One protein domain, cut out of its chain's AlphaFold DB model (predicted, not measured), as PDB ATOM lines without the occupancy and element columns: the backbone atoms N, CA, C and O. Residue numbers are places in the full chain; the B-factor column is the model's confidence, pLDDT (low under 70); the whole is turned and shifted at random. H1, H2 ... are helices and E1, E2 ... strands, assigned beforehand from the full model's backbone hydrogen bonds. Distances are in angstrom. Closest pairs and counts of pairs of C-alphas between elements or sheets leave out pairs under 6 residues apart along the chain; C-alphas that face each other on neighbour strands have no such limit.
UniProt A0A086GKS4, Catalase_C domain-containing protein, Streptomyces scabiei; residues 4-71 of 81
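AT A GLANCE: This is residues 4 to 71 of the 81 residues of the protein "Catalase_C domain-containing protein" of Streptomyces scabiei (UniProt A0A086GKS4). A small three-stranded sheet is sandwiched between two helices: H3 runs along one face, and H2 is over the other, at E1. The short helix H1 sits off one end of E1, and a long loop, residues 27 to 40, leads from H2 back to E2. The 68 printed residues hold three named helices and three named strands, in the order H1 E1 H2 E2 E3 H3; the sheet runs E1 E3 E2 and is mixed, and the class is mixed, helices and strands. The whole is compact, with a radius of gyration of the C-alphas of 10.9 A and spans of 27 by 26 by 17 A.

IN THESE COORDINATES: Find C-alpha 4 at (50.687, -15.806, -11.171), where H1, residues 4 to 9, begins. E1 is residues 14 to 17, and H2, residues 18 to 26, is 14.1 A long. Next come E2, residues 41 to 44, and E3, residues 47 to 50. H3, residues 58 to 69, runs 16.4 A to C-alpha 69 at (56.925, -11.236, -28.579).

HOW THE PARTS SIT: Look first at E3, the inner strand: it is parallel to E1, with N 48 and O 14 2.8 A apart, and antiparallel to E2, with N 47 and O 44 2.8 A apart; E2 and E3 form a hairpin. With H2 and H3 on opposite faces, there are three layers, helices on both faces of a sheet. H3 lies over E3 at a height over the sheet of 9.0 A, along the strands at 8 degrees on the local plane; the closest C-alphas of the two are those of Val 48 and Phe 64, 6.1 A. H2 lies over E1, height 7.6 A, and only just stands up from the sheet, rising 42 degrees; its closest C-alpha pair with E1 is Ala 16 and Val 24, 7.3 A. H1 is close to but not clearly touching H2, the closest C-alphas being those of Val 4 and Val 24, 7.8 A. H1 is only just not on the sheet, with 4 pairs of C-alphas within 10 A. Every O i to N i+4 pair is within hydrogen-bond range in H1 and H3, and 3 of 5 in H2.

THE WHOLE: The two C-alphas farthest apart, those of His 10 and Leu 38, are 29.1 A apart. The printed part has no cut, and the link from H2 to E2 is long. Look for pLDDT under 70 at residues 28 to 30 and 54.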
ATOM      1  N   VAL A   4      51.502 -15.705  -9.947       87.81
ATOM      2  CA  VAL A   4      50.687 -15.806 -11.171       87.81
ATOM      3  C   VAL A   4      49.695 -14.646 -11.267       87.81
ATOM      4  O   VAL A   4      49.496 -14.094 -12.345       87.81
ATOM      5  N   ARG A   5      49.127 -14.206 -10.137       87.00
ATOM      6  CA  ARG A   5      48.230 -13.044 -10.096       87.00
ATOM      7  C   ARG A   5      48.952 -11.757 -10.483       87.00
ATOM      8  O   ARG A   5      48.432 -10.979 -11.280       87.00
ATOM      9  N   ASP A   6      50.160 -11.548  -9.971       88.88
ATOM     10  CA  ASP A   6      50.961 -10.379 -10.334       88.88
ATOM     11  C   ASP A   6      51.388 -10.444 -11.804       88.88
ATOM     12  O   ASP A   6      51.347  -9.435 -12.508       88.88
ATOM     13  N   ALA A   7      51.735 -11.624 -12.321       90.62
ATOM     14  CA  ALA A   7      51.970 -11.807 -13.752       90.62
ATOM     15  C   ALA A   7      50.718 -11.465 -14.585       90.62
ATOM     16  O   ALA A   7      50.839 -10.751 -15.588       90.62
ATOM     17  N   CYS A   8      49.528 -11.894 -14.138       87.81
ATOM     18  CA  CYS A   8      48.246 -11.558 -14.758       87.81
ATOM     19  C   CYS A   8      48.052 -10.042 -14.827       87.81
ATOM     20  O   CYS A   8      47.881  -9.505 -15.921       87.81
ATOM     21  N   ARG A   9      48.146  -9.366 -13.674       87.06
ATOM     22  CA  ARG A   9      47.936  -7.919 -13.511       87.06
ATOM     23  C   ARG A   9      48.895  -7.080 -14.346       87.06
ATOM     24  O   ARG A   9      48.509  -6.045 -14.874       87.06
ATOM     25  N   HIS A  10      50.145  -7.512 -14.472       90.44
ATOM     26  CA  HIS A  10      51.139  -6.778 -15.248       90.44
ATOM     27  C   HIS A  10      51.104  -7.115 -16.747       90.44
ATOM     28  O   HIS A  10      52.037  -6.743 -17.459       90.44
ATOM     29  N   GLY A  11      50.096  -7.851 -17.229       91.38
ATOM     30  CA  GLY A  11      49.952  -8.200 -18.643       91.38
ATOM     31  C   GLY A  11      51.064  -9.108 -19.166       91.38
ATOM     32  O   GLY A  11      51.357  -9.091 -20.358       91.38
ATOM     33  N   LYS A  12      51.740  -9.874 -18.297       94.62
ATOM     34  CA  LYS A  12      52.754 -10.833 -18.755       94.62
ATOM     35  C   LYS A  12      52.081 -11.966 -19.541       94.62
ATOM     36  O   LYS A  12      50.945 -12.324 -19.208       94.62
ATOM     37  N   PRO A  13      52.747 -12.544 -20.553       94.62
ATOM     38  CA  PRO A  13      52.285 -13.790 -21.153       94.62
ATOM     39  C   PRO A  13      52.228 -14.892 -20.084       94.62
ATOM     40  O   PRO A  13      53.110 -14.975 -19.226       94.62
ATOM     41  N   ILE A  14      51.181 -15.716 -20.111       93.25
ATOM     42  CA  ILE A  14      50.971 -16.817 -19.160       93.25
ATOM     43  C   ILE A  14      50.697 -18.094 -19.934       93.25
ATOM     44  O   ILE A  14      49.862 -18.109 -20.831       93.25
ATOM     45  N   GLY A  15      51.393 -19.167 -19.572       92.50
ATOM     46  CA  GLY A  15      51.148 -20.501 -20.098       92.50
ATOM     47  C   GLY A  15      50.655 -21.427 -18.993       92.50
ATOM     48  O   GLY A  15      51.316 -21.526 -17.965       92.50
ATOM     49  N   ALA A  16      49.558 -22.154 -19.217       91.75
ATOM     50  CA  ALA A  16      49.114 -23.233 -18.323       91.75
ATOM     51  C   ALA A  16      48.833 -24.535 -19.093       91.75
ATOM     52  O   ALA A  16      48.480 -24.483 -20.273       91.75
ATOM     53  N   LEU A  17      49.044 -25.685 -18.445       90.75
ATOM     54  CA  LEU A  17      48.798 -27.020 -18.999       90.75
ATOM     55  C   LEU A  17      47.922 -27.844 -18.071       90.75
ATOM     56  O   LEU A  17      48.088 -27.776 -16.856       90.75
ATOM     57  N   GLY A  18      47.062 -28.685 -18.644       89.75
ATOM     58  CA  GLY A  18      46.325 -29.701 -17.897       89.75
ATOM     59  C   GLY A  18      45.641 -29.129 -16.651       89.75
ATOM     60  O   GLY A  18      44.815 -28.226 -16.747       89.75
ATOM     61  N   SER A  19      46.003 -29.643 -15.473       88.19
ATOM     62  CA  SER A  19      45.446 -29.198 -14.187       88.19
ATOM     63  C   SER A  19      45.783 -27.750 -13.820       88.19
ATOM     64  O   SER A  19      45.005 -27.115 -13.110       88.19
ATOM     65  N   ASP A  20      46.886 -27.193 -14.325       88.75
ATOM     66  CA  ASP A  20      47.326 -25.830 -13.991       88.75
ATOM     67  C   ASP A  20      46.409 -24.763 -14.602       88.75
ATOM     68  O   ASP A  20      46.403 -23.613 -14.159       88.75
ATOM     69  N   ILE A  21      45.574 -25.138 -15.581       90.38
ATOM     70  CA  ILE A  21      44.500 -24.279 -16.098       90.38
ATOM     71  C   ILE A  21      43.564 -23.862 -14.955       90.38
ATOM     72  O   ILE A  21      43.114 -22.718 -14.927       90.38
ATOM     73  N   GLY A  22      43.342 -24.735 -13.964       88.12
ATOM     74  CA  GLY A  22      42.538 -24.431 -12.779       88.12
ATOM     75  C   GLY A  22      43.116 -23.302 -11.921       88.12
ATOM     76  O   GLY A  22      42.359 -22.524 -11.345       88.12
ATOM     77  N   ILE A  23      44.445 -23.145 -11.892       87.38
ATOM     78  CA  ILE A  23      45.101 -22.030 -11.193       87.38
ATOM     79  C   ILE A  23      44.764 -20.715 -11.898       87.38
ATOM     80  O   ILE A  23      44.404 -19.739 -11.245       87.38
ATOM     81  N   VAL A  24      44.837 -20.689 -13.233       87.62
ATOM     82  CA  VAL A  24      44.497 -19.498 -14.029       87.62
ATOM     83  C   VAL A  24      42.999 -19.190 -13.945       87.62
ATOM     84  O   VAL A  24      42.629 -18.029 -13.777       87.62
ATOM     85  N   ALA A  25      42.146 -20.216 -13.978       86.94
ATOM     86  CA  ALA A  25      40.701 -20.082 -13.805       86.94
ATOM     87  C   ALA A  25      40.341 -19.486 -12.434       86.94
ATOM     88  O   ALA A  25      39.562 -18.538 -12.354       86.94
ATOM     89  N   GLY A  26      40.971 -19.972 -11.360       85.56
ATOM     90  CA  GLY A  26      40.747 -19.492  -9.994       85.56
ATOM     91  C   GLY A  26      41.187 -18.045  -9.748       85.56
ATOM     92  O   GLY A  26      40.739 -17.422  -8.787       85.56
ATOM     93  N   LEU A  27      42.021 -17.469 -10.622       81.25
ATOM     94  CA  LEU A  27      42.368 -16.045 -10.569       81.25
ATOM     95  C   LEU A  27      41.259 -15.130 -11.107       81.25
ATOM     96  O   LEU A  27      41.408 -13.912 -10.983       81.25
ATOM     97  N   HIS A  28      40.180 -15.696 -11.674       64.62
ATOM     98  CA  HIS A  28      39.037 -14.975 -12.239       64.62
ATOM     99  C   HIS A  28      39.498 -13.746 -13.033       64.62
ATOM    100  O   HIS A  28      39.125 -12.611 -12.739       64.62
ATOM    101  N   ALA A  29      40.363 -13.959 -14.029       61.75
ATOM    102  CA  ALA A  29      40.531 -12.968 -15.083       61.75
ATOM    103  C   ALA A  29      39.228 -12.979 -15.897       61.75
ATOM    104  O   ALA A  29      39.114 -13.715 -16.875       61.75
ATOM    105  N   GLU A  30      38.206 -12.273 -15.405       64.25
ATOM    106  CA  GLU A  30      36.848 -12.288 -15.954       64.25
ATOM    107  C   GLU A  30      36.894 -11.966 -17.450       64.25
ATOM    108  O   GLU A  30      37.202 -10.848 -17.844       64.25
ATOM    109  N   GLY A  31      36.633 -12.968 -18.293       71.44
ATOM    110  CA  GLY A  31      36.660 -12.816 -19.745       71.44
ATOM    111  C   GLY A  31      37.971 -13.196 -20.437       71.44
ATOM    112  O   GLY A  31      38.142 -12.804 -21.585       71.44
ATOM    113  N   VAL A  32      38.883 -13.927 -19.785       84.75
ATOM    114  CA  VAL A  32      39.934 -14.682 -20.491       84.75
ATOM    115  C   VAL A  32      39.422 -16.086 -20.804       84.75
ATOM    116  O   VAL A  32      39.065 -16.843 -19.898       84.75
ATOM    117  N   ARG A  33      39.401 -16.444 -22.085       88.94
ATOM    118  CA  ARG A  33      39.045 -17.783 -22.555       88.94
ATOM    119  C   ARG A  33      40.156 -18.770 -22.215       88.94
ATOM    120  O   ARG A  33      41.335 -18.522 -22.464       88.94
ATOM    121  N   LEU A  34      39.763 -19.902 -21.641       90.06
ATOM    122  CA  LEU A  34      40.658 -20.991 -21.270       90.06
ATOM    123  C   LEU A  34      40.276 -22.245 -22.046       90.06
ATOM    124  O   LEU A  34      39.109 -22.454 -22.375       90.06
ATOM    125  N   SER A  35      41.263 -23.089 -22.308       89.94
ATOM    126  CA  SER A  35      41.029 -24.371 -22.943       89.94
ATOM    127  C   SER A  35      40.225 -25.284 -22.017       89.94
ATOM    128  O   SER A  35      40.624 -25.553 -20.883       89.94
ATOM    129  N   SER A  36      39.084 -25.751 -22.521       84.69
ATOM    130  CA  SER A  36      38.194 -26.719 -21.872       84.69
ATOM    131  C   SER A  36      38.063 -28.025 -22.661       84.69
ATOM    132  O   SER A  36      37.494 -28.991 -22.159       84.69
ATOM    133  N   GLU A  37      38.566 -28.058 -23.897       81.62
ATOM    134  CA  GLU A  37      38.459 -29.196 -24.810       81.62
ATOM    135  C   GLU A  37      39.768 -29.982 -24.857       81.62
ATOM    136  O   GLU A  37      40.860 -29.408 -24.876       81.62
ATOM    137  N   LEU A  38      39.650 -31.311 -24.918       77.19
ATOM    138  CA  LEU A  38      40.797 -32.204 -25.013       77.19
ATOM    139  C   LEU A  38      41.651 -31.873 -26.245       77.19
ATOM    140  O   LEU A  38      41.169 -31.921 -27.370       77.19
ATOM    141  N   HIS A  39      42.936 -31.593 -26.006       71.94
ATOM    142  CA  HIS A  39      43.955 -31.331 -27.031       71.94
ATOM    143  C   HIS A  39      43.741 -30.054 -27.853       71.94
ATOM    144  O   HIS A  39      44.298 -29.918 -28.943       71.94
ATOM    145  N   ARG A  40      42.979 -29.091 -27.327       84.75
ATOM    146  CA  ARG A  40      42.817 -27.783 -27.960       84.75
ATOM    147  C   ARG A  40      43.685 -26.739 -27.277       84.75
ATOM    148  O   ARG A  40      43.581 -26.528 -26.071       84.75
ATOM    149  N   VAL A  41      44.497 -26.031 -28.059       90.44
ATOM    150  CA  VAL A  41      45.236 -24.867 -27.560       90.44
ATOM    151  C   VAL A  41      44.373 -23.618 -27.693       90.44
ATOM    152  O   VAL A  41      44.097 -23.170 -28.808       90.44
ATOM    153  N   GLU A  42      44.018 -23.020 -26.561       93.38
ATOM    154  CA  GLU A  42      43.326 -21.733 -26.495       93.38
ATOM    155  C   GLU A  42      44.343 -20.616 -26.237       93.38
ATOM    156  O   GLU A  42      45.272 -20.766 -25.436       93.38
ATOM    157  N   THR A  43      44.192 -19.488 -26.927       93.31
ATOM    158  CA  THR A  43      44.988 -18.280 -26.691       93.31
ATOM    159  C   THR A  43      44.074 -17.079 -26.613       93.31
ATOM    160  O   THR A  43      43.373 -16.782 -27.575       93.31
ATOM    161  N   ASP A  44      44.115 -16.380 -25.486       92.00
ATOM    162  CA  ASP A  44      43.327 -15.173 -25.283       92.00
ATOM    163  C   ASP A  44      44.085 -14.169 -24.414       92.00
ATOM    164  O   ASP A  44      44.572 -14.507 -23.332       92.00
ATOM    165  N   ARG A  45      44.246 -12.936 -24.911       90.56
ATOM    166  CA  ARG A  45      44.936 -11.823 -24.219       90.56
ATOM    167  C   ARG A  45      46.265 -12.238 -23.570       90.56
ATOM    168  O   ARG A  45      46.544 -11.961 -22.396       90.56
ATOM    169  N   GLY A  46      47.069 -12.998 -24.315       91.81
ATOM    170  CA  GLY A  46      48.381 -13.490 -23.887       91.81
ATOM    171  C   GLY A  46      48.366 -14.629 -22.869       91.81
ATOM    172  O   GLY A  46      49.412 -14.932 -22.293       91.81
ATOM    173  N   VAL A  47      47.210 -15.237 -22.612       93.00
ATOM    174  CA  VAL A  47      47.075 -16.470 -21.835       93.00
ATOM    175  C   VAL A  47      46.945 -17.631 -22.811       93.00
ATOM    176  O   VAL A  47      46.015 -17.670 -23.609       93.00
ATOM    177  N   VAL A  48      47.892 -18.564 -22.760       94.19
ATOM    178  CA  VAL A  48      47.961 -19.736 -23.637       94.19
ATOM    179  C   VAL A  48      47.731 -20.989 -22.802       94.19
ATOM    180  O   VAL A  48      48.536 -21.333 -21.930       94.19
ATOM    181  N   THR A  49      46.636 -21.692 -23.068       93.44
ATOM    182  CA  THR A  49      46.235 -22.881 -22.309       93.44
ATOM    183  C   THR A  49      46.014 -24.079 -23.212       93.44
ATOM    184  O   THR A  49      45.594 -23.937 -24.355       93.44
ATOM    185  N   ASP A  50      46.328 -25.260 -22.695       92.12
ATOM    186  CA  ASP A  50      46.189 -26.531 -23.401       92.12
ATOM    187  C   ASP A  50      45.922 -27.635 -22.370       92.12
ATOM    188  O   ASP A  50      46.642 -27.753 -21.375       92.12
ATOM    189  N   THR A  51      44.875 -28.436 -22.567       88.88
ATOM    190  CA  THR A  51      44.516 -29.517 -21.636       88.88
ATOM    191  C   THR A  51      45.484 -30.707 -21.692       88.88
ATOM    192  O   THR A  51      45.322 -31.661 -20.921       88.88
ATOM    193  N   ALA A  52      46.476 -30.707 -22.591       84.44
ATOM    194  CA  ALA A  52      47.502 -31.739 -22.672       84.44
ATOM    195  C   ALA A  52      48.249 -31.895 -21.334       84.44
ATOM    196  O   ALA A  52      48.784 -30.945 -20.766       84.44
ATOM    197  N   ARG A  53      48.307 -33.134 -20.825       71.12
ATOM    198  CA  ARG A  53      48.806 -33.430 -19.469       71.12
ATOM    199  C   ARG A  53      50.328 -33.499 -19.328       71.12
ATOM    200  O   ARG A  53      50.810 -33.466 -18.204       71.12
ATOM    201  N   ARG A  54      51.083 -33.703 -20.417       67.62
ATOM    202  CA  ARG A  54      52.511 -34.083 -20.312       67.62
ATOM    203  C   ARG A  54      53.497 -33.263 -21.132       67.62
ATOM    204  O   ARG A  54      54.649 -33.163 -20.721       67.62
ATOM    205  N   ARG A  55      53.099 -32.669 -22.259       72.00
ATOM    206  CA  ARG A  55      53.996 -31.814 -23.047       72.00
ATOM    207  C   ARG A  55      53.216 -30.755 -23.802       72.00
ATOM    208  O   ARG A  55      52.140 -31.037 -24.314       72.00
ATOM    209  N   ALA A  56      53.799 -29.564 -23.882       71.19
ATOM    210  CA  ALA A  56      53.360 -28.552 -24.824       71.19
ATOM    211  C   ALA A  56      53.588 -29.076 -26.247       71.19
ATOM    212  O   ALA A  56      54.717 -29.439 -26.581       71.19
ATOM    213  N   GLY A  57      52.537 -29.116 -27.066       78.69
ATOM    214  CA  GLY A  57      52.694 -29.311 -28.505       78.69
ATOM    215  C   GLY A  57      53.424 -28.130 -29.157       78.69
ATOM    216  O   GLY A  57      53.546 -27.047 -28.567       78.69
ATOM    217  N   GLU A  58      53.894 -28.323 -30.388       84.19
ATOM    218  CA  GLU A  58      54.544 -27.266 -31.177       84.19
ATOM    219  C   GLU A  58      53.623 -26.054 -31.368       84.19
ATOM    220  O   GLU A  58      54.053 -24.924 -31.147       84.19
ATOM    221  N   ASP A  59      52.333 -26.290 -31.638       85.25
ATOM    222  CA  ASP A  59      51.314 -25.235 -31.769       85.25
ATOM    223  C   ASP A  59      51.239 -24.347 -30.516       85.25
ATOM    224  O   ASP A  59      51.278 -23.116 -30.581       85.25
ATOM    225  N   ARG A  60      51.234 -24.967 -29.331       89.06
ATOM    226  CA  ARG A  60      51.209 -24.238 -28.060       89.06
ATOM    227  C   ARG A  60      52.483 -23.434 -27.833       89.06
ATOM    228  O   ARG A  60      52.420 -22.299 -27.359       89.06
ATOM    229  N   THR A  61      53.631 -24.017 -28.160       92.81
ATOM    230  CA  THR A  61      54.927 -23.344 -28.027       92.81
ATOM    231  C   THR A  61      54.990 -22.119 -28.938       92.81
ATOM    232  O   THR A  61      55.331 -21.036 -28.467       92.81
ATOM    233  N   GLY A  62      54.561 -22.250 -30.197       93.75
ATOM    234  CA  GLY A  62      54.474 -21.138 -31.145       93.75
ATOM    235  C   GLY A  62      53.563 -20.011 -30.650       93.75
ATOM    236  O   GLY A  62      53.970 -18.849 -30.627       93.75
ATOM    237  N   LYS A  63      52.369 -20.348 -30.147       94.44
ATOM    238  CA  LYS A  63      51.428 -19.368 -29.571       94.44
ATOM    239  C   LYS A  63      51.994 -18.656 -28.341       94.44
ATOM    240  O   LYS A  63      51.810 -17.449 -28.191       94.44
ATOM    241  N   PHE A  64      52.723 -19.361 -27.476       94.81
ATOM    242  CA  PHE A  64      53.350 -18.746 -26.302       94.81
ATOM    243  C   PHE A  64      54.537 -17.842 -26.665       94.81
ATOM    244  O   PHE A  64      54.697 -16.768 -26.076       94.81
ATOM    245  N   VAL A  65      55.333 -18.223 -27.668       96.88
ATOM    246  CA  VAL A  65      56.384 -17.360 -28.231       96.88
ATOM    247  C   VAL A  65      55.771 -16.092 -28.823       96.88
ATOM    248  O   VAL A  65      56.217 -14.997 -28.486       96.88
ATOM    249  N   ALA A  66      54.697 -16.213 -29.609       95.94
ATOM    250  CA  ALA A  66      53.979 -15.064 -30.158       95.94
ATOM    251  C   ALA A  66      53.438 -14.142 -29.050       95.94
ATOM    252  O   ALA A  66      53.645 -12.930 -29.090       95.94
ATOM    253  N   ALA A  67      52.829 -14.707 -28.001       94.94
ATOM    254  CA  ALA A  67      52.368 -13.938 -26.847       94.94
ATOM    255  C   ALA A  67      53.517 -13.225 -26.111       94.94
ATOM    256  O   ALA A  67      53.322 -12.121 -25.599       94.94
ATOM    257  N   THR A  68      54.704 -13.831 -26.064       95.75
ATOM    258  CA  THR A  68      55.904 -13.238 -25.458       95.75
ATOM    259  C   THR A  68      56.483 -12.115 -26.312       95.75
ATOM    260  O   THR A  68      56.880 -11.086 -25.765       95.75
ATOM    261  N   ALA A  69      56.463 -12.257 -27.639       96.38
ATOM    262  CA  ALA A  69      56.925 -11.236 -28.579       96.38
ATOM    263  C   ALA A  69      56.113  -9.929 -28.488       96.38
ATOM    264  O   ALA A  69      56.667  -8.848 -28.667       96.38
ATOM    265  N   VAL A  70      54.831 -10.007 -28.115       94.31
ATOM    266  CA  VAL A  70      53.968  -8.837 -27.844       94.31
ATOM    267  C   VAL A  70      54.402  -8.056 -26.588       94.31
ATOM    268  O   VAL A  70      53.933  -6.947 -26.346       94.31
ATOM    269  N   HIS A  71      55.333  -8.592 -25.793       92.56
ATOM    270  CA  HIS A  71      55.859  -8.032 -24.547       92.56
ATOM    271  C   HIS A  71      54.824  -7.932 -23.413       92.56
ATOM    272  O   HIS A  71      55.050  -8.502 -22.341       92.56
TER     273      HIS A  71